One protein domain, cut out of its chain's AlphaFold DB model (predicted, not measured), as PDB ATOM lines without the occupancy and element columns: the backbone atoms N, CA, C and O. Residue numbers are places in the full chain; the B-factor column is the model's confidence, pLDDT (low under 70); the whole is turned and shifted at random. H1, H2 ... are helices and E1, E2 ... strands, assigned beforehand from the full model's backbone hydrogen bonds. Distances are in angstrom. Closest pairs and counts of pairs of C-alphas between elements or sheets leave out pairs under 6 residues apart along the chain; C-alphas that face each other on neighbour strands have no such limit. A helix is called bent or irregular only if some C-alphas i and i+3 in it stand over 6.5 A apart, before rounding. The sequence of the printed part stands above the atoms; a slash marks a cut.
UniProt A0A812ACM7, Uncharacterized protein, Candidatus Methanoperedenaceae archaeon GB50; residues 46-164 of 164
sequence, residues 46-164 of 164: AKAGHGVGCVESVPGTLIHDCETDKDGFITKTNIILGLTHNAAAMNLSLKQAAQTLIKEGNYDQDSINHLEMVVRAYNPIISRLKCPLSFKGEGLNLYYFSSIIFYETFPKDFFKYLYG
ATOM      1  N   ALA A  46     -67.583 -53.470 -27.217       90.12
ATOM      2  CA  ALA A  46     -66.457 -52.822 -27.875       90.12
ATOM      3  C   ALA A  46     -66.917 -51.518 -28.534       90.12
ATOM      4  O   ALA A  46     -67.934 -51.480 -29.226       90.12
ATOM      5  N   LYS A  47     -66.174 -50.440 -28.291       92.44
ATOM      6  CA  LYS A  47     -66.444 -49.130 -28.873       92.44
ATOM      7  C   LYS A  47     -65.179 -48.290 -28.923       92.44
ATOM      8  O   LYS A  47     -64.255 -48.486 -28.129       92.44
ATOM      9  N   ALA A  48     -65.207 -47.297 -29.805       93.38
ATOM     10  CA  ALA A  48     -64.195 -46.261 -29.813       93.38
ATOM     11  C   ALA A  48     -64.301 -45.440 -28.528       93.38
ATOM     12  O   ALA A  48     -65.403 -45.109 -28.077       93.38
ATOM     13  N   GLY A  49     -63.159 -45.112 -27.941       93.81
ATOM     14  CA  GLY A  49     -63.147 -44.375 -26.693       93.81
ATOM     15  C   GLY A  49     -61.755 -44.079 -26.178       93.81
ATOM     16  O   GLY A  49     -60.749 -44.532 -26.713       93.81
ATOM     17  N   HIS A  50     -61.737 -43.299 -25.108       95.69
ATOM     18  CA  HIS A  50     -60.548 -42.947 -24.354       95.69
ATOM     19  C   HIS A  50     -60.800 -43.283 -22.888       95.69
ATOM     20  O   HIS A  50     -61.881 -43.000 -22.364       95.69
ATOM     21  N   GLY A  51     -59.833 -43.935 -22.249       94.56
ATOM     22  CA  GLY A  51     -59.938 -44.375 -20.867       94.56
ATOM     23  C   GLY A  51     -58.618 -44.207 -20.135       94.56
ATOM     24  O   GLY A  51     -57.569 -44.622 -20.626       94.56
ATOM     25  N   VAL A  52     -58.692 -43.636 -18.931       95.69
ATOM     26  CA  VAL A  52     -57.547 -43.479 -18.032       95.69
ATOM     27  C   VAL A  52     -57.820 -44.246 -16.743       95.69
ATOM     28  O   VAL A  52     -58.793 -43.974 -16.042       95.69
ATOM     29  N   GLY A  53     -56.956 -45.210 -16.438       94.88
ATOM     30  CA  GLY A  53     -56.921 -45.937 -15.175       94.88
ATOM     31  C   GLY A  53     -55.721 -45.497 -14.347       94.88
ATOM     32  O   GLY A  53     -54.611 -45.392 -14.864       94.88
ATOM     33  N   CYS A  54     -55.936 -45.251 -13.059       95.19
ATOM     34  CA  CYS A  54     -54.888 -44.840 -12.136       95.19
ATOM     35  C   CYS A  54     -54.983 -45.665 -10.855       95.19
ATOM     36  O   CYS A  54     -56.065 -45.781 -10.282       95.19
ATOM     37  N   VAL A  55     -53.860 -46.223 -10.412       94.31
ATOM     38  CA  VAL A  55     -53.760 -46.965  -9.148       94.31
ATOM     39  C   VAL A  55     -52.446 -46.633  -8.453       94.31
ATOM     40  O   VAL A  55     -51.438 -46.376  -9.113       94.31
ATOM     41  N   GLU A  56     -52.429 -46.680  -7.125       91.88
ATOM     42  CA  GLU A  56     -51.171 -46.649  -6.382       91.88
ATOM     43  C   GLU A  56     -50.505 -48.026  -6.452       91.88
ATOM     44  O   GLU A  56     -51.091 -49.051  -6.107       91.88
ATOM     45  N   SER A  57     -49.275 -48.045  -6.954       84.31
ATOM     46  CA  SER A  57     -48.417 -49.225  -7.013       84.31
ATOM     47  C   SER A  57     -47.203 -48.963  -6.135       84.31
ATOM     48  O   SER A  57     -46.842 -47.823  -5.883       84.31
ATOM     49  N   VAL A  58     -46.484 -50.000  -5.721       77.06
ATOM     50  CA  VAL A  58     -45.165 -49.802  -5.100       77.06
ATOM     51  C   VAL A  58     -44.151 -49.623  -6.244       77.06
ATOM     52  O   VAL A  58     -44.100 -50.514  -7.101       77.06
ATOM     53  N   PRO A  59     -43.378 -48.515  -6.356       74.12
ATOM     54  CA  PRO A  59     -43.132 -47.424  -5.393       74.12
ATOM     55  C   PRO A  59     -43.802 -46.059  -5.721       74.12
ATOM     56  O   PRO A  59     -43.280 -45.010  -5.343       74.12
ATOM     57  N   GLY A  60     -44.893 -46.029  -6.483       86.56
ATOM     58  CA  GLY A  60     -45.671 -44.816  -6.742       86.56
ATOM     59  C   GLY A  60     -46.810 -45.025  -7.744       86.56
ATOM     60  O   GLY A  60     -47.015 -46.127  -8.262       86.56
ATOM     61  N   THR A  61     -47.496 -43.935  -8.079       90.44
ATOM     62  CA  THR A  61     -48.687 -43.921  -8.937       90.44
ATOM     63  C   THR A  61     -48.452 -44.520 -10.328       90.44
ATOM     64  O   THR A  61     -47.573 -44.081 -11.071       90.44
ATOM     65  N   LEU A  62     -49.272 -45.503 -10.701       89.88
ATOM     66  CA  LEU A  62     -49.307 -46.138 -12.018       89.88
ATOM     67  C   LEU A  62     -50.494 -45.602 -12.821       89.88
ATOM     68  O   LEU A  62     -51.641 -45.725 -12.390       89.88
ATOM     69  N   ILE A  63     -50.213 -45.063 -14.007       90.62
ATOM     70  CA  ILE A  63     -51.219 -44.480 -14.898       90.62
ATOM     71  C   ILE A  63     -51.230 -45.251 -16.214       90.62
ATOM     72  O   ILE A  63     -50.198 -45.375 -16.877       90.62
ATOM     73  N   HIS A  64     -52.402 -45.759 -16.585       91.69
ATOM     74  CA  HIS A  64     -52.690 -46.383 -17.871       91.69
ATOM     75  C   HIS A  64     -53.661 -45.488 -18.638       91.69
ATOM     76  O   HIS A  64     -54.806 -45.329 -18.228       91.69
ATOM     77  N   ASP A  65     -53.208 -44.918 -19.743       92.06
ATOM     78  CA  ASP A  65     -53.986 -44.051 -20.620       92.06
ATOM     79  C   ASP A  65     -54.078 -44.723 -21.997       92.06
ATOM     80  O   ASP A  65     -53.059 -44.927 -22.658       92.06
ATOM     81  N   CYS A  66     -55.280 -45.138 -22.399       92.88
ATOM     82  CA  CYS A  66     -55.504 -45.902 -23.625       92.88
ATOM     83  C   CYS A  66     -56.640 -45.309 -24.464       92.88
ATOM     84  O   CYS A  66     -57.700 -44.951 -23.950       92.88
ATOM     85  N   GLU A  67     -56.441 -45.294 -25.779       94.38
ATOM     86  CA  GLU A  67     -57.449 -44.982 -26.792       94.38
ATOM     87  C   GLU A  67     -57.760 -46.246 -27.607       94.38
ATOM     88  O   GLU A  67     -56.856 -47.025 -27.933       94.38
ATOM     89  N   THR A  68     -59.035 -46.453 -27.936       94.88
ATOM     90  CA  THR A  68     -59.521 -47.600 -28.715       94.88
ATOM     91  C   THR A  68     -60.303 -47.165 -29.951       94.88
ATOM     92  O   THR A  68     -60.938 -46.107 -29.963       94.88
ATOM     93  N   ASP A  69     -60.293 -48.000 -30.991       93.56
ATOM     94  CA  ASP A  69     -61.152 -47.849 -32.167       93.56
ATOM     95  C   ASP A  69     -62.551 -48.460 -31.966       93.56
ATOM     96  O   ASP A  69     -62.891 -48.987 -30.905       93.56
ATOM     97  N   LYS A  70     -63.392 -48.370 -33.005       94.00
ATOM     98  CA  LYS A  70     -64.778 -48.870 -33.003       94.00
ATOM     99  C   LYS A  70     -64.896 -50.372 -32.720       94.00
ATOM    100  O   LYS A  70     -65.926 -50.790 -32.209       94.00
ATOM    101  N   ASP A  71     -63.861 -51.145 -33.042       92.19
ATOM    102  CA  ASP A  71     -63.822 -52.593 -32.867       92.19
ATOM    103  C   ASP A  71     -63.160 -52.959 -31.517       92.19
ATOM    104  O   ASP A  71     -63.061 -54.131 -31.158       92.19
ATOM    105  N   GLY A  72     -62.766 -51.950 -30.724       90.06
ATOM    106  CA  GLY A  72     -62.170 -52.093 -29.399       90.06
ATOM    107  C   GLY A  72     -60.661 -52.336 -29.417       90.06
ATOM    108  O   GLY A  72     -60.092 -52.649 -28.369       90.06
ATOM    109  N   PHE A  73     -59.994 -52.197 -30.564       92.25
ATOM    110  CA  PHE A  73     -58.542 -52.332 -30.637       92.25
ATOM    111  C   PHE A  73     -57.859 -51.069 -30.134       92.25
ATOM    112  O   PHE A  73     -58.269 -49.954 -30.445       92.25
ATOM    113  N   ILE A  74     -56.787 -51.256 -29.366       91.38
ATOM    114  CA  ILE A  74     -55.961 -50.159 -28.869       91.38
ATOM    115  C   ILE A  74     -55.267 -49.484 -30.052       91.38
ATOM    116  O   ILE A  74     -54.487 -50.116 -30.766       91.38
ATOM    117  N   THR A  75     -55.522 -48.193 -30.229       92.44
ATOM    118  CA  THR A  75     -54.884 -47.361 -31.258       92.44
ATOM    119  C   THR A  75     -53.721 -46.560 -30.691       92.44
ATOM    120  O   THR A  75     -52.732 -46.329 -31.386       92.44
ATOM    121  N   LYS A  76     -53.814 -46.164 -29.418       90.12
ATOM    122  CA  LYS A  76     -52.777 -45.418 -28.709       90.12
ATOM    123  C   LYS A  76     -52.777 -45.776 -27.233       90.12
ATOM    124  O   LYS A  76     -53.827 -45.947 -26.621       90.12
ATOM    125  N   THR A  77     -51.584 -45.853 -26.659       89.81
ATOM    126  CA  THR A  77     -51.394 -46.108 -25.233       89.81
ATOM    127  C   THR A  77     -50.232 -45.291 -24.701       89.81
ATOM    128  O   THR A  77     -49.168 -45.221 -25.317       89.81
ATOM    129  N   ASN A  78     -50.433 -44.720 -23.522       88.06
ATOM    130  CA  ASN A  78     -49.418 -44.109 -22.692       88.06
ATOM    131  C   ASN A  78     -49.453 -44.771 -21.306       88.06
ATOM    132  O   ASN A  78     -50.505 -44.877 -20.679       88.06
ATOM    133  N   ILE A  79     -48.301 -45.241 -20.833       88.19
ATOM    134  CA  ILE A  79     -48.172 -45.880 -19.520       88.19
ATOM    135  C   ILE A  79     -47.095 -45.139 -18.743       88.19
ATOM    136  O   ILE A  79     -45.929 -45.133 -19.140       88.19
ATOM    137  N   ILE A  80     -47.483 -44.555 -17.612       85.44
ATOM    138  CA  ILE A  80     -46.564 -43.878 -16.698       85.44
ATOM    139  C   ILE A  80     -46.428 -44.746 -15.452       85.44
ATOM    140  O   ILE A  80     -47.383 -44.949 -14.706       85.44
ATOM    141  N   LEU A  81     -45.232 -45.298 -15.250       81.88
ATOM    142  CA  LEU A  81     -44.929 -46.149 -14.101       81.88
ATOM    143  C   LEU A  81     -44.548 -45.284 -12.898       81.88
ATOM    144  O   LEU A  81     -43.764 -44.350 -13.059       81.88
ATOM    145  N   GLY A  82     -44.955 -45.658 -11.685       79.81
ATOM    146  CA  GLY A  82     -44.651 -44.887 -10.469       79.81
ATOM    147  C   GLY A  82     -43.170 -44.563 -10.255       79.81
ATOM    148  O   GLY A  82     -42.822 -43.467  -9.826       79.81
ATOM    149  N   LEU A  83     -42.265 -45.468 -10.644       75.62
ATOM    150  CA  LEU A  83     -40.821 -45.237 -10.540       75.62
ATOM    151  C   LEU A  83     -40.322 -44.091 -11.440       75.62
ATOM    152  O   LEU A  83     -39.318 -43.462 -11.115       75.62
ATOM    153  N   THR A  84     -41.015 -43.785 -12.544       80.06
ATOM    154  CA  THR A  84     -40.647 -42.657 -13.419       80.06
ATOM    155  C   THR A  84     -40.769 -41.318 -12.693       80.06
ATOM    156  O   THR A  84     -39.914 -40.455 -12.878       80.06
ATOM    157  N   HIS A  85     -41.740 -41.180 -11.783       83.56
ATOM    158  CA  HIS A  85     -41.891 -39.989 -10.944       83.56
ATOM    159  C   HIS A  85     -40.705 -39.807  -9.984       83.56
ATOM    160  O   HIS A  85     -40.253 -38.688  -9.749       83.56
ATOM    161  N   ASN A  86     -40.149 -40.911  -9.478       83.75
ATOM    162  CA  ASN A  86     -39.059 -40.895  -8.498       83.75
ATOM    163  C   ASN A  86     -37.665 -40.818  -9.127       83.75
ATOM    164  O   ASN A  86     -36.675 -40.641  -8.418       83.75
ATOM    165  N   ALA A  87     -37.553 -40.938 -10.447       81.69
ATOM    166  CA  ALA A  87     -36.261 -41.110 -11.087       81.69
ATOM    167  C   ALA A  87     -35.357 -39.867 -10.960       81.69
ATOM    168  O   ALA A  87     -34.164 -40.002 -10.699       81.69
ATOM    169  N   ALA A  88     -35.910 -38.652 -11.029       83.69
ATOM    170  CA  ALA A  88     -35.142 -37.430 -10.776       83.69
ATOM    171  C   ALA A  88     -34.631 -37.345  -9.323       83.69
ATOM    172  O   ALA A  88     -33.471 -37.000  -9.088       83.69
ATOM    173  N   ALA A  89     -35.478 -37.700  -8.352       86.69
ATOM    174  CA  ALA A  89     -35.130 -37.693  -6.930       86.69
ATOM    175  C   ALA A  89     -34.062 -38.744  -6.591       86.69
ATOM    176  O   ALA A  89     -33.127 -38.464  -5.838       86.69
ATOM    177  N   MET A  90     -34.157 -39.927  -7.201       85.12
ATOM    178  CA  MET A  90     -33.160 -40.987  -7.074       85.12
ATOM    179  C   MET A  90     -31.789 -40.522  -7.577       85.12
ATOM    180  O   MET A  90     -30.789 -40.720  -6.889       85.12
ATOM    181  N   ASN A  91     -31.729 -39.827  -8.717       83.00
ATOM    182  CA  ASN A  91     -30.465 -39.320  -9.271       83.00
ATOM    183  C   ASN A  91     -29.839 -38.254  -8.398       83.00
ATOM    184  O   ASN A  91     -28.625 -38.239  -8.204       83.00
ATOM    185  N   LEU A  92     -30.669 -37.341  -7.894       87.75
ATOM    186  CA  LEU A  92     -30.206 -36.287  -7.013       87.75
ATOM    187  C   LEU A  92     -29.630 -36.886  -5.729       87.75
ATOM    188  O   LEU A  92     -28.524 -36.521  -5.339       87.75
ATOM    189  N   SER A  93     -30.332 -37.851  -5.133       87.94
ATOM    190  CA  SER A  93     -29.880 -38.554  -3.928       87.94
ATOM    191  C   SER A  93     -28.585 -39.327  -4.176       87.94
ATOM    192  O   SER A  93     -27.654 -39.254  -3.376       87.94
ATOM    193  N   LEU A  94     -28.483 -40.016  -5.316       85.38
ATOM    194  CA  LEU A  94     -27.283 -40.754  -5.701       85.38
ATOM    195  C   LEU A  94     -26.089 -39.816  -5.923       85.38
ATOM    196  O   LEU A  94     -24.991 -40.090  -5.444       85.38
ATOM    197  N   LYS A  95     -26.307 -38.673  -6.584       84.44
ATOM    198  CA  LYS A  95     -25.286 -37.638  -6.784       84.44
ATOM    199  C   LYS A  95     -24.816 -37.044  -5.457       84.44
ATOM    200  O   LYS A  95     -23.613 -36.903  -5.255       84.44
ATOM    201  N   GLN A  96     -25.738 -36.717  -4.553       88.12
ATOM    202  CA  GLN A  96     -25.414 -36.180  -3.228       88.12
ATOM    203  C   GLN A  96     -24.616 -37.185  -2.385       88.12
ATOM    204  O   GLN A  96     -23.620 -36.819  -1.755       88.12
ATOM    205  N   ALA A  97     -25.004 -38.461  -2.417       86.88
ATOM    206  CA  ALA A  97     -24.267 -39.524  -1.744       86.88
ATOM    207  C   ALA A  97     -22.862 -39.700  -2.342       86.88
ATOM    208  O   ALA A  97     -21.886 -39.752  -1.597       86.88
ATOM    209  N   ALA A  98     -22.735 -39.688  -3.673       84.75
ATOM    210  CA  ALA A  98     -21.444 -39.792  -4.354       84.75
ATOM    211  C   ALA A  98     -20.509 -38.630  -4.001       84.75
ATOM    212  O   ALA A  98     -19.348 -38.862  -3.689       84.75
ATOM    213  N   GLN A  99     -21.020 -37.395  -3.961       86.81
ATOM    214  CA  GLN A  99     -20.248 -36.215  -3.550       86.81
ATOM    215  C   GLN A  99     -19.758 -36.289  -2.099       86.81
ATOM    216  O   GLN A  99     -18.753 -35.670  -1.755       86.81
ATOM    217  N   THR A 100     -20.472 -37.018  -1.242       87.44
ATOM    218  CA  THR A 100     -20.124 -37.156   0.177       87.44
ATOM    219  C   THR A 100     -19.108 -38.276   0.406       87.44
ATOM    220  O   THR A 100     -18.197 -38.125   1.222       87.44
ATOM    221  N   LEU A 101     -19.269 -39.392  -0.310       82.69
ATOM    222  CA  LEU A 101     -18.489 -40.618  -0.130       82.69
ATOM    223  C   LEU A 101     -17.200 -40.633  -0.961       82.69
ATOM    224  O   LEU A 101     -16.172 -41.095  -0.478       82.69
ATOM    225  N   ILE A 102     -17.229 -40.100  -2.184       83.38
ATOM    226  CA  ILE A 102     -16.085 -40.107  -3.098       83.38
ATOM    227  C   ILE A 102     -15.324 -38.792  -2.943       83.38
ATOM    228  O   ILE A 102     -15.799 -37.728  -3.345       83.38
ATOM    229  N   LYS A 103     -14.113 -38.866  -2.389       82.06
ATOM    230  CA  LYS A 103     -13.213 -37.716  -2.235       82.06
ATOM    231  C   LYS A 103     -11.980 -37.918  -3.100       82.06
ATOM    232  O   LYS A 103     -11.360 -38.974  -3.054       82.06
ATOM    233  N   GLU A 104     -11.649 -36.911  -3.908       79.50
ATOM    234  CA  GLU A 104     -10.463 -36.923  -4.787       79.50
ATOM    235  C   GLU A 104     -10.426 -38.111  -5.771       79.50
ATOM    236  O   GLU A 104      -9.367 -38.522  -6.229       79.50
ATOM    237  N   GLY A 105     -11.594 -38.673  -6.108       75.44
ATOM    238  CA  GLY A 105     -11.708 -39.835  -6.995       75.44
ATOM    239  C   GLY A 105     -11.406 -41.183  -6.334       75.44
ATOM    240  O   GLY A 105     -11.477 -42.206  -7.011       75.44
ATOM    241  N   ASN A 106     -11.124 -41.206  -5.029       76.88
ATOM    242  CA  ASN A 106     -10.915 -42.438  -4.277       76.88
ATOM    243  C   ASN A 106     -12.260 -43.020  -3.822       76.88
ATOM    244  O   ASN A 106     -13.074 -42.318  -3.217       76.88
ATOM    245  N   TYR A 107     -12.479 -44.302  -4.107       80.69
ATOM    246  CA  TYR A 107     -13.633 -45.074  -3.649       80.69
ATOM    247  C   TYR A 107     -13.219 -46.518  -3.364       80.69
ATOM    248  O   TYR A 107     -12.308 -47.056  -3.995       80.69
ATOM    249  N   ASP A 108     -13.904 -47.141  -2.416       82.19
ATOM    250  CA  ASP A 108     -13.750 -48.541  -2.042       82.19
ATOM    251  C   ASP A 108     -15.080 -49.298  -2.196       82.19
ATOM    252  O   ASP A 108     -16.106 -48.740  -2.601       82.19
ATOM    253  N   GLN A 109     -15.060 -50.596  -1.893       81.56
ATOM    254  CA  GLN A 109     -16.248 -51.441  -1.986       81.56
ATOM    255  C   GLN A 109     -17.368 -50.969  -1.048       81.56
ATOM    256  O   GLN A 109     -18.544 -51.036  -1.411       81.56
ATOM    257  N   ASP A 110     -17.014 -50.449   0.127       85.00
ATOM    258  CA  ASP A 110     -17.983 -49.930   1.087       85.00
ATOM    259  C   ASP A 110     -18.677 -48.686   0.531       85.00
ATOM    260  O   ASP A 110     -19.903 -48.593   0.579       85.00
ATOM    261  N   SER A 111     -17.933 -47.760  -0.073       80.44
ATOM    262  CA  SER A 111     -18.482 -46.572  -0.733       80.44
ATOM    263  C   SER A 111     -19.464 -46.947  -1.843       80.44
ATOM    264  O   SER A 111     -20.550 -46.373  -1.929       80.44
ATOM    265  N   ILE A 112     -19.124 -47.952  -2.657       80.81
ATOM    266  CA  ILE A 112     -20.011 -48.490  -3.699       80.81
ATOM    267  C   ILE A 112     -21.288 -49.066  -3.080       80.81
ATOM    268  O   ILE A 112     -22.389 -48.723  -3.511       80.81
ATOM    269  N   ASN A 113     -21.164 -49.878  -2.028       82.94
ATOM    270  CA  ASN A 113     -22.312 -50.481  -1.356       82.94
ATOM    271  C   ASN A 113     -23.260 -49.420  -0.764       82.94
ATOM    272  O   ASN A 113     -24.477 -49.542  -0.883       82.94
ATOM    273  N   HIS A 114     -22.730 -48.334  -0.197       82.81
ATOM    274  CA  HIS A 114     -23.556 -47.227   0.293       82.81
ATOM    275  C   HIS A 114     -24.302 -46.502  -0.840       82.81
ATOM    276  O   HIS A 114     -25.461 -46.127  -0.668       82.81
ATOM    277  N   LEU A 115     -23.686 -46.337  -2.016       81.56
ATOM    278  CA  LEU A 115     -24.366 -45.779  -3.191       81.56
ATOM    279  C   LEU A 115     -25.484 -46.699  -3.690       81.56
ATOM    280  O   LEU A 115     -26.575 -46.232  -4.019       81.56
ATOM    281  N   GLU A 116     -25.256 -48.012  -3.681       81.56
ATOM    282  CA  GLU A 116     -26.304 -48.983  -3.985       81.56
ATOM    283  C   GLU A 116     -27.443 -48.945  -2.964       81.56
ATOM    284  O   GLU A 116     -28.604 -49.056  -3.353       81.56
ATOM    285  N   MET A 117     -27.154 -48.745  -1.674       85.25
ATOM    286  CA  MET A 117     -28.192 -48.607  -0.645       85.25
ATOM    287  C   MET A 117     -29.134 -47.434  -0.928       85.25
ATOM    288  O   MET A 117     -30.342 -47.578  -0.744       85.25
ATOM    289  N   VAL A 118     -28.615 -46.311  -1.434       86.19
ATOM    290  CA  VAL A 118     -29.439 -45.161  -1.848       86.19
ATOM    291  C   VAL A 118     -30.398 -45.557  -2.964       86.19
ATOM    292  O   VAL A 118     -31.579 -45.232  -2.904       86.19
ATOM    293  N   VAL A 119     -29.914 -46.299  -3.962       83.75
ATOM    294  CA  VAL A 119     -30.749 -46.796  -5.062       83.75
ATOM    295  C   VAL A 119     -31.790 -47.794  -4.546       83.75
ATOM    296  O   VAL A 119     -32.969 -47.667  -4.868       83.75
ATOM    297  N   ARG A 120     -31.391 -48.744  -3.689       83.50
ATOM    298  CA  ARG A 120     -32.282 -49.755  -3.089       83.50
ATOM    299  C   ARG A 120     -33.378 -49.137  -2.222       83.50
ATOM    300  O   ARG A 120     -34.475 -49.686  -2.180       83.50
ATOM    301  N   ALA A 121     -33.118 -47.999  -1.576       87.00
ATOM    302  CA  ALA A 121     -34.109 -47.307  -0.755       87.00
ATOM    303  C   ALA A 121     -35.361 -46.890  -1.549       87.00
ATOM    304  O   ALA A 121     -36.452 -46.887  -0.992       87.00
ATOM    305  N   TYR A 122     -35.233 -46.630  -2.856       83.62
ATOM    306  CA  TYR A 122     -36.363 -46.322  -3.744       83.62
ATOM    307  C   TYR A 122     -37.120 -47.560  -4.258       83.62
ATOM    308  O   TYR A 122     -38.045 -47.413  -5.057       83.62
ATOM    309  N   ASN A 123     -36.731 -48.771  -3.835       80.25
ATOM    310  CA  ASN A 123     -37.279 -50.053  -4.291       80.25
ATOM    311  C   ASN A 123     -37.421 -50.149  -5.831       80.25
ATOM    312  O   ASN A 123     -38.530 -50.273  -6.365       80.25
ATOM    313  N   PRO A 124     -36.313 -50.037  -6.588       68.94
ATOM    314  CA  PRO A 124     -36.377 -49.933  -8.037       68.94
ATOM    315  C   PRO A 124     -36.722 -51.284  -8.676       68.94
ATOM    316  O   PRO A 124     -35.939 -52.231  -8.651       68.94
ATOM    317  N   ILE A 125     -37.878 -51.362  -9.338       63.75
ATOM    318  CA  ILE A 125     -38.285 -52.535 -10.126       63.75
ATOM    319  C   ILE A 125     -37.758 -52.384 -11.564       63.75
ATOM    320  O   ILE A 125     -38.478 -51.994 -12.486       63.75
ATOM    321  N   ILE A 126     -36.468 -52.679 -11.763       54.59
ATOM    322  CA  ILE A 126     -35.750 -52.438 -13.035       54.59
ATOM    323  C   ILE A 126     -36.295 -53.294 -14.195       54.59
ATOM    324  O   ILE A 126     -36.273 -52.861 -15.348       54.59
ATOM    325  N   SER A 127     -36.871 -54.468 -13.918       46.94
ATOM    326  CA  SER A 127     -37.486 -55.321 -14.947       46.94
ATOM    327  C   SER A 127     -38.679 -54.660 -15.651       46.94
ATOM    328  O   SER A 127     -38.912 -54.929 -16.825       46.94
ATOM    329  N   ARG A 128     -39.402 -53.755 -14.973       46.09
ATOM    330  CA  ARG A 128     -40.567 -53.045 -15.530       46.09
ATOM    331  C   ARG A 128     -40.210 -51.736 -16.241       46.09
ATOM    332  O   ARG A 128     -41.007 -51.256 -17.037       46.09
ATOM    333  N   LEU A 129     -39.006 -51.198 -16.023       45.84
ATOM    334  CA  LEU A 129     -38.477 -50.039 -16.761       45.84
ATOM    335  C   LEU A 129     -38.113 -50.376 -18.215       45.84
ATOM    336  O   LEU A 129     -38.069 -49.487 -19.059       45.84
ATOM    337  N   LYS A 130     -37.882 -51.658 -18.521       40.22
ATOM    338  CA  LYS A 130     -37.717 -52.173 -19.886       40.22
ATOM    339  C   LYS A 130     -39.042 -52.723 -20.423       40.22
ATOM    340  O   LYS A 130     -39.084 -53.869 -20.845       40.22
ATOM    341  N   CYS A 131     -40.134 -51.960 -20.376       35.34
ATOM    342  CA  CYS A 131     -41.354 -52.354 -21.085       35.34
ATOM    343  C   CYS A 131     -41.191 -52.021 -22.582       35.34
ATOM    344  O   CYS A 131     -41.185 -50.839 -22.928       35.34
ATOM    345  N   PRO A 132     -41.051 -53.005 -23.492       33.06
ATOM    346  CA  PRO A 132     -40.949 -52.762 -24.918       33.06
ATOM    347  C   PRO A 132     -42.332 -52.975 -25.546       33.06
ATOM    348  O   PRO A 132     -42.519 -53.883 -26.350       33.06
ATOM    349  N   LEU A 133     -43.337 -52.183 -25.168       34.53
ATOM    350  CA  LEU A 133     -44.604 -52.171 -25.907       34.53
ATOM    351  C   LEU A 133     -44.478 -51.187 -27.073       34.53
ATOM    352  O   LEU A 133     -44.951 -50.058 -27.033       34.53
ATOM    353  N   SER A 134     -43.769 -51.630 -28.114       28.00
ATOM    354  CA  SER A 134     -43.694 -50.949 -29.405       28.00
ATOM    355  C   SER A 134     -44.874 -51.391 -30.272       28.00
ATOM    356  O   SER A 134     -44.744 -52.344 -31.038       28.00
ATOM    357  N   PHE A 135     -46.004 -50.688 -30.194       30.59
ATOM    358  CA  PHE A 135     -47.003 -50.728 -31.265       30.59
ATOM    359  C   PHE A 135     -46.741 -49.580 -32.240       30.59
ATOM    360  O   PHE A 135     -46.673 -48.411 -31.875       30.59
ATOM    361  N   LYS A 136     -46.489 -49.959 -33.495       30.31
ATOM    362  CA  LYS A 136     -46.126 -49.077 -34.603       30.31
ATOM    363  C   LYS A 136     -47.386 -48.325 -35.057       30.31
ATOM    364  O   LYS A 136     -48.188 -48.868 -35.805       30.31
ATOM    365  N   GLY A 137     -47.543 -47.094 -34.588       27.56
ATOM    366  CA  GLY A 137     -48.562 -46.135 -35.012       27.56
ATOM    367  C   GLY A 137     -48.074 -44.745 -34.624       27.56
ATOM    368  O   GLY A 137     -47.586 -44.555 -33.515       27.56
ATOM    369  N   GLU A 138     -48.058 -43.823 -35.575       32.56
ATOM    370  CA  GLU A 138     -47.355 -42.541 -35.500       32.56
ATOM    371  C   GLU A 138     -47.718 -41.731 -34.237       32.56
ATOM    372  O   GLU A 138     -48.883 -41.430 -33.995       32.56
ATOM    373  N   GLY A 139     -46.701 -41.369 -33.439       30.67
ATOM    374  CA  GLY A 139     -46.836 -40.475 -32.280       30.67
ATOM    375  C   GLY A 139     -46.658 -41.124 -30.899       30.67
ATOM    376  O   GLY A 139     -47.525 -40.989 -30.042       30.67
ATOM    377  N   LEU A 140     -45.520 -41.782 -30.646       27.33
ATOM    378  CA  LEU A 140     -45.148 -42.306 -29.322       27.33
ATOM    379  C   LEU A 140     -43.953 -41.527 -28.748       27.33
ATOM    380  O   LEU A 140     -42.811 -41.732 -29.154       27.33
ATOM    381  N   ASN A 141     -44.211 -40.651 -27.771       27.94
ATOM    382  CA  ASN A 141     -43.169 -40.074 -26.917       27.94
ATOM    383  C   ASN A 141     -42.811 -41.082 -25.816       27.94
ATOM    384  O   ASN A 141     -43.338 -41.040 -24.707       27.94
ATOM    385  N   LEU A 142     -41.919 -42.014 -26.146       32.97
ATOM    386  CA  LEU A 142     -41.285 -42.917 -25.188       32.97
ATOM    387  C   LEU A 142     -40.139 -42.180 -24.486       32.97
ATOM    388  O   LEU A 142     -39.049 -42.043 -25.040       32.97
ATOM    389  N   TYR A 143     -40.350 -41.747 -23.242       34.28
ATOM    390  CA  TYR A 143     -39.233 -41.394 -22.366       34.28
ATOM    391  C   TYR A 143     -38.516 -42.684 -21.940       34.28
ATOM    392  O   TYR A 143     -38.855 -43.313 -20.940       34.28
ATOM    393  N   TYR A 144     -37.522 -43.097 -22.730       34.53
ATOM    394  CA  TYR A 144     -36.552 -44.137 -22.376       34.53
ATOM    395  C   TYR A 144     -35.752 -43.687 -21.141       34.53
ATOM    396  O   TYR A 144     -34.704 -43.057 -21.247       34.53
ATOM    397  N   PHE A 145     -36.249 -43.994 -19.941       36.62
ATOM    398  CA  PHE A 145     -35.592 -43.606 -18.687       36.62
ATOM    399  C   PHE A 145     -34.543 -44.622 -18.202       36.62
ATOM    400  O   PHE A 145     -33.818 -44.352 -17.249       36.62
ATOM    401  N   SER A 146     -34.415 -45.787 -18.853       35.31
ATOM    402  CA  SER A 146     -33.490 -46.841 -18.406       35.31
ATOM    403  C   SER A 146     -32.030 -46.644 -18.840       35.31
ATOM    404  O   SER A 146     -31.179 -47.426 -18.428       35.31
ATOM    405  N   SER A 147     -31.718 -45.655 -19.685       34.25
ATOM    406  CA  SER A 147     -30.375 -45.480 -20.269       34.25
ATOM    407  C   SER A 147     -29.719 -44.126 -19.992       34.25
ATOM    408  O   SER A 147     -28.497 -44.048 -20.039       34.25
ATOM    409  N   ILE A 148     -30.475 -43.077 -19.662       36.94
ATOM    410  CA  ILE A 148     -29.928 -41.708 -19.604       36.94
ATOM    411  C   ILE A 148     -29.146 -41.426 -18.312       36.94
ATOM    412  O   ILE A 148     -28.273 -40.573 -18.275       36.94
ATOM    413  N   ILE A 149     -29.399 -42.167 -17.239       41.19
ATOM    414  CA  ILE A 149     -29.032 -41.688 -15.900       41.19
ATOM    415  C   ILE A 149     -27.811 -42.377 -15.307       41.19
ATOM    416  O   ILE A 149     -26.930 -41.729 -14.740       41.19
ATOM    417  N   PHE A 150     -27.741 -43.698 -15.440       38.34
ATOM    418  CA  PHE A 150     -26.623 -44.436 -14.873       38.34
ATOM    419  C   PHE A 150     -25.369 -44.338 -15.758       38.34
ATOM    420  O   PHE A 150     -24.262 -44.412 -15.237       38.34
ATOM    421  N   TYR A 151     -25.521 -44.145 -17.078       35.81
ATOM    422  CA  TYR A 151     -24.388 -44.102 -18.015       35.81
ATOM    423  C   TYR A 151     -23.611 -42.782 -17.995       35.81
ATOM    424  O   TYR A 151     -22.422 -42.792 -18.303       35.81
ATOM    425  N   GLU A 152     -24.253 -41.665 -17.643       34.25
ATOM    426  CA  GLU A 152     -23.579 -40.359 -17.581       34.25
ATOM    427  C   GLU A 152     -22.852 -40.124 -16.251       34.25
ATOM    428  O   GLU A 152     -21.903 -39.346 -16.201       34.25
ATOM    429  N   THR A 153     -23.268 -40.806 -15.178       37.19
ATOM    430  CA  THR A 153     -22.773 -40.523 -13.820       37.19
ATOM    431  C   THR A 153     -21.731 -41.534 -13.330       37.19
ATOM    432  O   THR A 153     -20.905 -41.184 -12.489       37.19
ATOM    433  N   PHE A 154     -21.723 -42.770 -13.847       43.56
ATOM    434  CA  PHE A 154     -20.841 -43.835 -13.358       43.56
ATOM    435  C   PHE A 154     -20.031 -44.504 -14.480       43.56
ATOM    436  O   PHE A 154     -20.532 -44.663 -15.597       43.56
ATOM    437  N   PRO A 155     -18.781 -44.934 -14.205       43.66
ATOM    438  CA  PRO A 155     -17.984 -45.710 -15.150       43.66
ATOM    439  C   PRO A 155     -18.742 -46.955 -15.615       43.66
ATOM    440  O   PRO A 155     -19.411 -47.612 -14.818       43.66
ATOM    441  N   LYS A 156     -18.587 -47.338 -16.888       43.84
ATOM    442  CA  LYS A 156     -19.260 -48.518 -17.470       43.84
ATOM    443  C   LYS A 156     -19.015 -49.818 -16.684       43.84
ATOM    444  O   LYS A 156     -19.842 -50.721 -16.743       43.84
ATOM    445  N   ASP A 157     -17.919 -49.902 -15.931       43.81
ATOM    446  CA  ASP A 157     -17.585 -51.048 -15.081       43.81
ATOM    447  C   ASP A 157     -18.383 -51.119 -13.768       43.81
ATOM    448  O   ASP A 157     -18.536 -52.208 -13.222       43.81
ATOM    449  N   PHE A 158     -18.969 -50.011 -13.297       42.41
ATOM    450  CA  PHE A 158     -19.848 -49.978 -12.116       42.41
ATOM    451  C   PHE A 158     -21.096 -50.852 -12.312       42.41
ATOM    452  O   PHE A 158     -21.596 -51.484 -11.385       42.41
ATOM    453  N   PHE A 159     -21.561 -50.976 -13.557       43.94
ATOM    454  CA  PHE A 159     -22.713 -51.800 -13.904       43.94
ATOM    455  C   PHE A 159     -22.486 -53.304 -13.747       43.94
ATOM    456  O   PHE A 159     -23.460 -54.030 -13.566       43.94
ATOM    457  N   LYS A 160     -21.235 -53.787 -13.781       38.66
ATOM    458  CA  LYS A 160     -20.941 -55.210 -13.535       38.66
ATOM    459  C   LYS A 160     -21.317 -55.622 -12.109       38.66
ATOM    460  O   LYS A 160     -21.738 -56.749 -11.895       38.66
ATOM    461  N   TYR A 161     -21.244 -54.696 -11.153       40.00
ATOM    462  CA  TYR A 161     -21.573 -54.958  -9.751       40.00
ATOM    463  C   TYR A 161     -23.083 -54.918  -9.465       40.00
ATOM    464  O   TYR A 161     -23.561 -55.662  -8.616       40.00
ATOM    465  N   LEU A 162     -23.850 -54.127 -10.225       36.41
ATOM    466  CA  LEU A 162     -25.313 -54.035 -10.091       36.41
ATOM    467  C   LEU A 162     -26.076 -55.208 -10.727       36.41
ATOM    468  O   LEU A 162     -27.213 -55.470 -10.333       36.41
ATOM    469  N   TYR A 163     -25.496 -55.870 -11.733       36.09
ATOM    470  CA  TYR A 163     -26.211 -56.850 -12.560       36.09
ATOM    471  C   TYR A 163     -25.672 -58.286 -12.498       36.09
ATOM    472  O   TYR A 163     -26.401 -59.177 -12.933       36.09
ATOM    473  N   GLY A 164     -24.489 -58.518 -11.912       34.12
ATOM    474  CA  GLY A 164     -23.839 -59.836 -11.900       34.12
ATOM    475  C   GLY A 164     -23.190 -60.186 -13.233       34.12
ATOM    476  O   GLY A 164     -23.894 -60.169 -14.266       34.12
TER     477      GLY A 164
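Overview. This is residues 46 to 164 of the 164 residues of an uncharacterized protein of Candidatus Methanoperedenaceae archaeon GB50 (UniProt A0A812ACM7). A small twisted sheet of three strands, E1, E2 and E3, and a helical hairpin, H1 and H2, are set end to end, and together they make the long axis of a rod. A long loop, residues 130 to 149, reaches out toward the sheet's end of the rod and doubles back to two short helices, H4 and H5, by the helical hairpin. The printed part has 119 residues, with three named strands and then five named helices along the chain, in the order E1 E2 E3 H1 H2 H3 H4 H5; the class is mixed, helices and strands. The sheet's order is E1 E2 E3, antiparallel throughout. The whole is loose, with a radius of gyration of the C-alphas of 18.5 A and spans of 62 by 27 by 22 A.

Arrangement. The sheet is formed by E1, residues 49 to 57, E2, residues 60 to 68, and E3, residues 74 to 80. It is a meander, each strand the antiparallel neighbour of the one before, with E1 and E3 as edge strands and E2 as the inner strand. E1 and E2 form a hairpin, at 165 degrees between their directions; N 53 and O 64 are 2.8 A apart, within hydrogen-bond range, as are N 60 and O 57, 2.7 A. E2 and E3 form a second hairpin, at 169 degrees, with N 67 and O 76 at 2.8 A and N 80 and O 63 at 2.9 A. The sheet is twisted, with C-alphas up to 4.3 A off its best plane. H1, residues 82 to 101, is on the sheet but only grazes it, with residues 82 to 86; the closest C-alphas of E2 and H1 are those of Gly 60 and Gly 82, 3.9 A apart. H1 is irregular, with C-alphas 85 and 88 7.2 A apart, and has a kink of 38 degrees near residue 89. H2, residues 109 to 121, touches H1 in a helical hairpin, opposite ways at a shallow tilt of 26 degrees; the closest C-alphas are those of Leu 101 and Ser 111, 6.0 A apart. H3, residues 126 to 129, touches no helix and is only just apart from H1, at 8.2 A. H4, residues 150 to 153, is near H1, with 6 pairs of C-alphas within 10 A. H5, residues 158 to 163, is close to H2 but not clearly touching it; the C-alphas of Glu 116 and Leu 162, the closest, are 8.0 A apart. Every O i to N i+4 pair of H2 is within hydrogen-bond range, against 13 of 16 in H1 and 1 of 2 in H5, while H3 and H4 are too short for such a pair.

Along the chain. E1 begins at C-alpha 49, (-63.147, -44.375, -26.693), and is 25.1 A long; E2 is 26.1 A and E3 16.6 A. H1 measures 28.5 A and ends at C-alpha 101, (-18.489, -40.618, -0.130). H2 measures 18.4 A. H3, H4 and H5 are short, and H5 ends at C-alpha 163, (-26.211, -56.850, -12.560).

Size, cuts and confidence. The C-alphas of Ala 46 and Glu 104, the two farthest apart, are separated by 62.6 A. The printed part has no cut, and Gly 164 is the chain's last residue. The link from H3 to H4, 20 residues, is long, and the link from H1 to H2 is short. The mean pLDDT of the printed part is 70.0, and residues 124 to 164, with H3, H4 and H5 among them, are under 70.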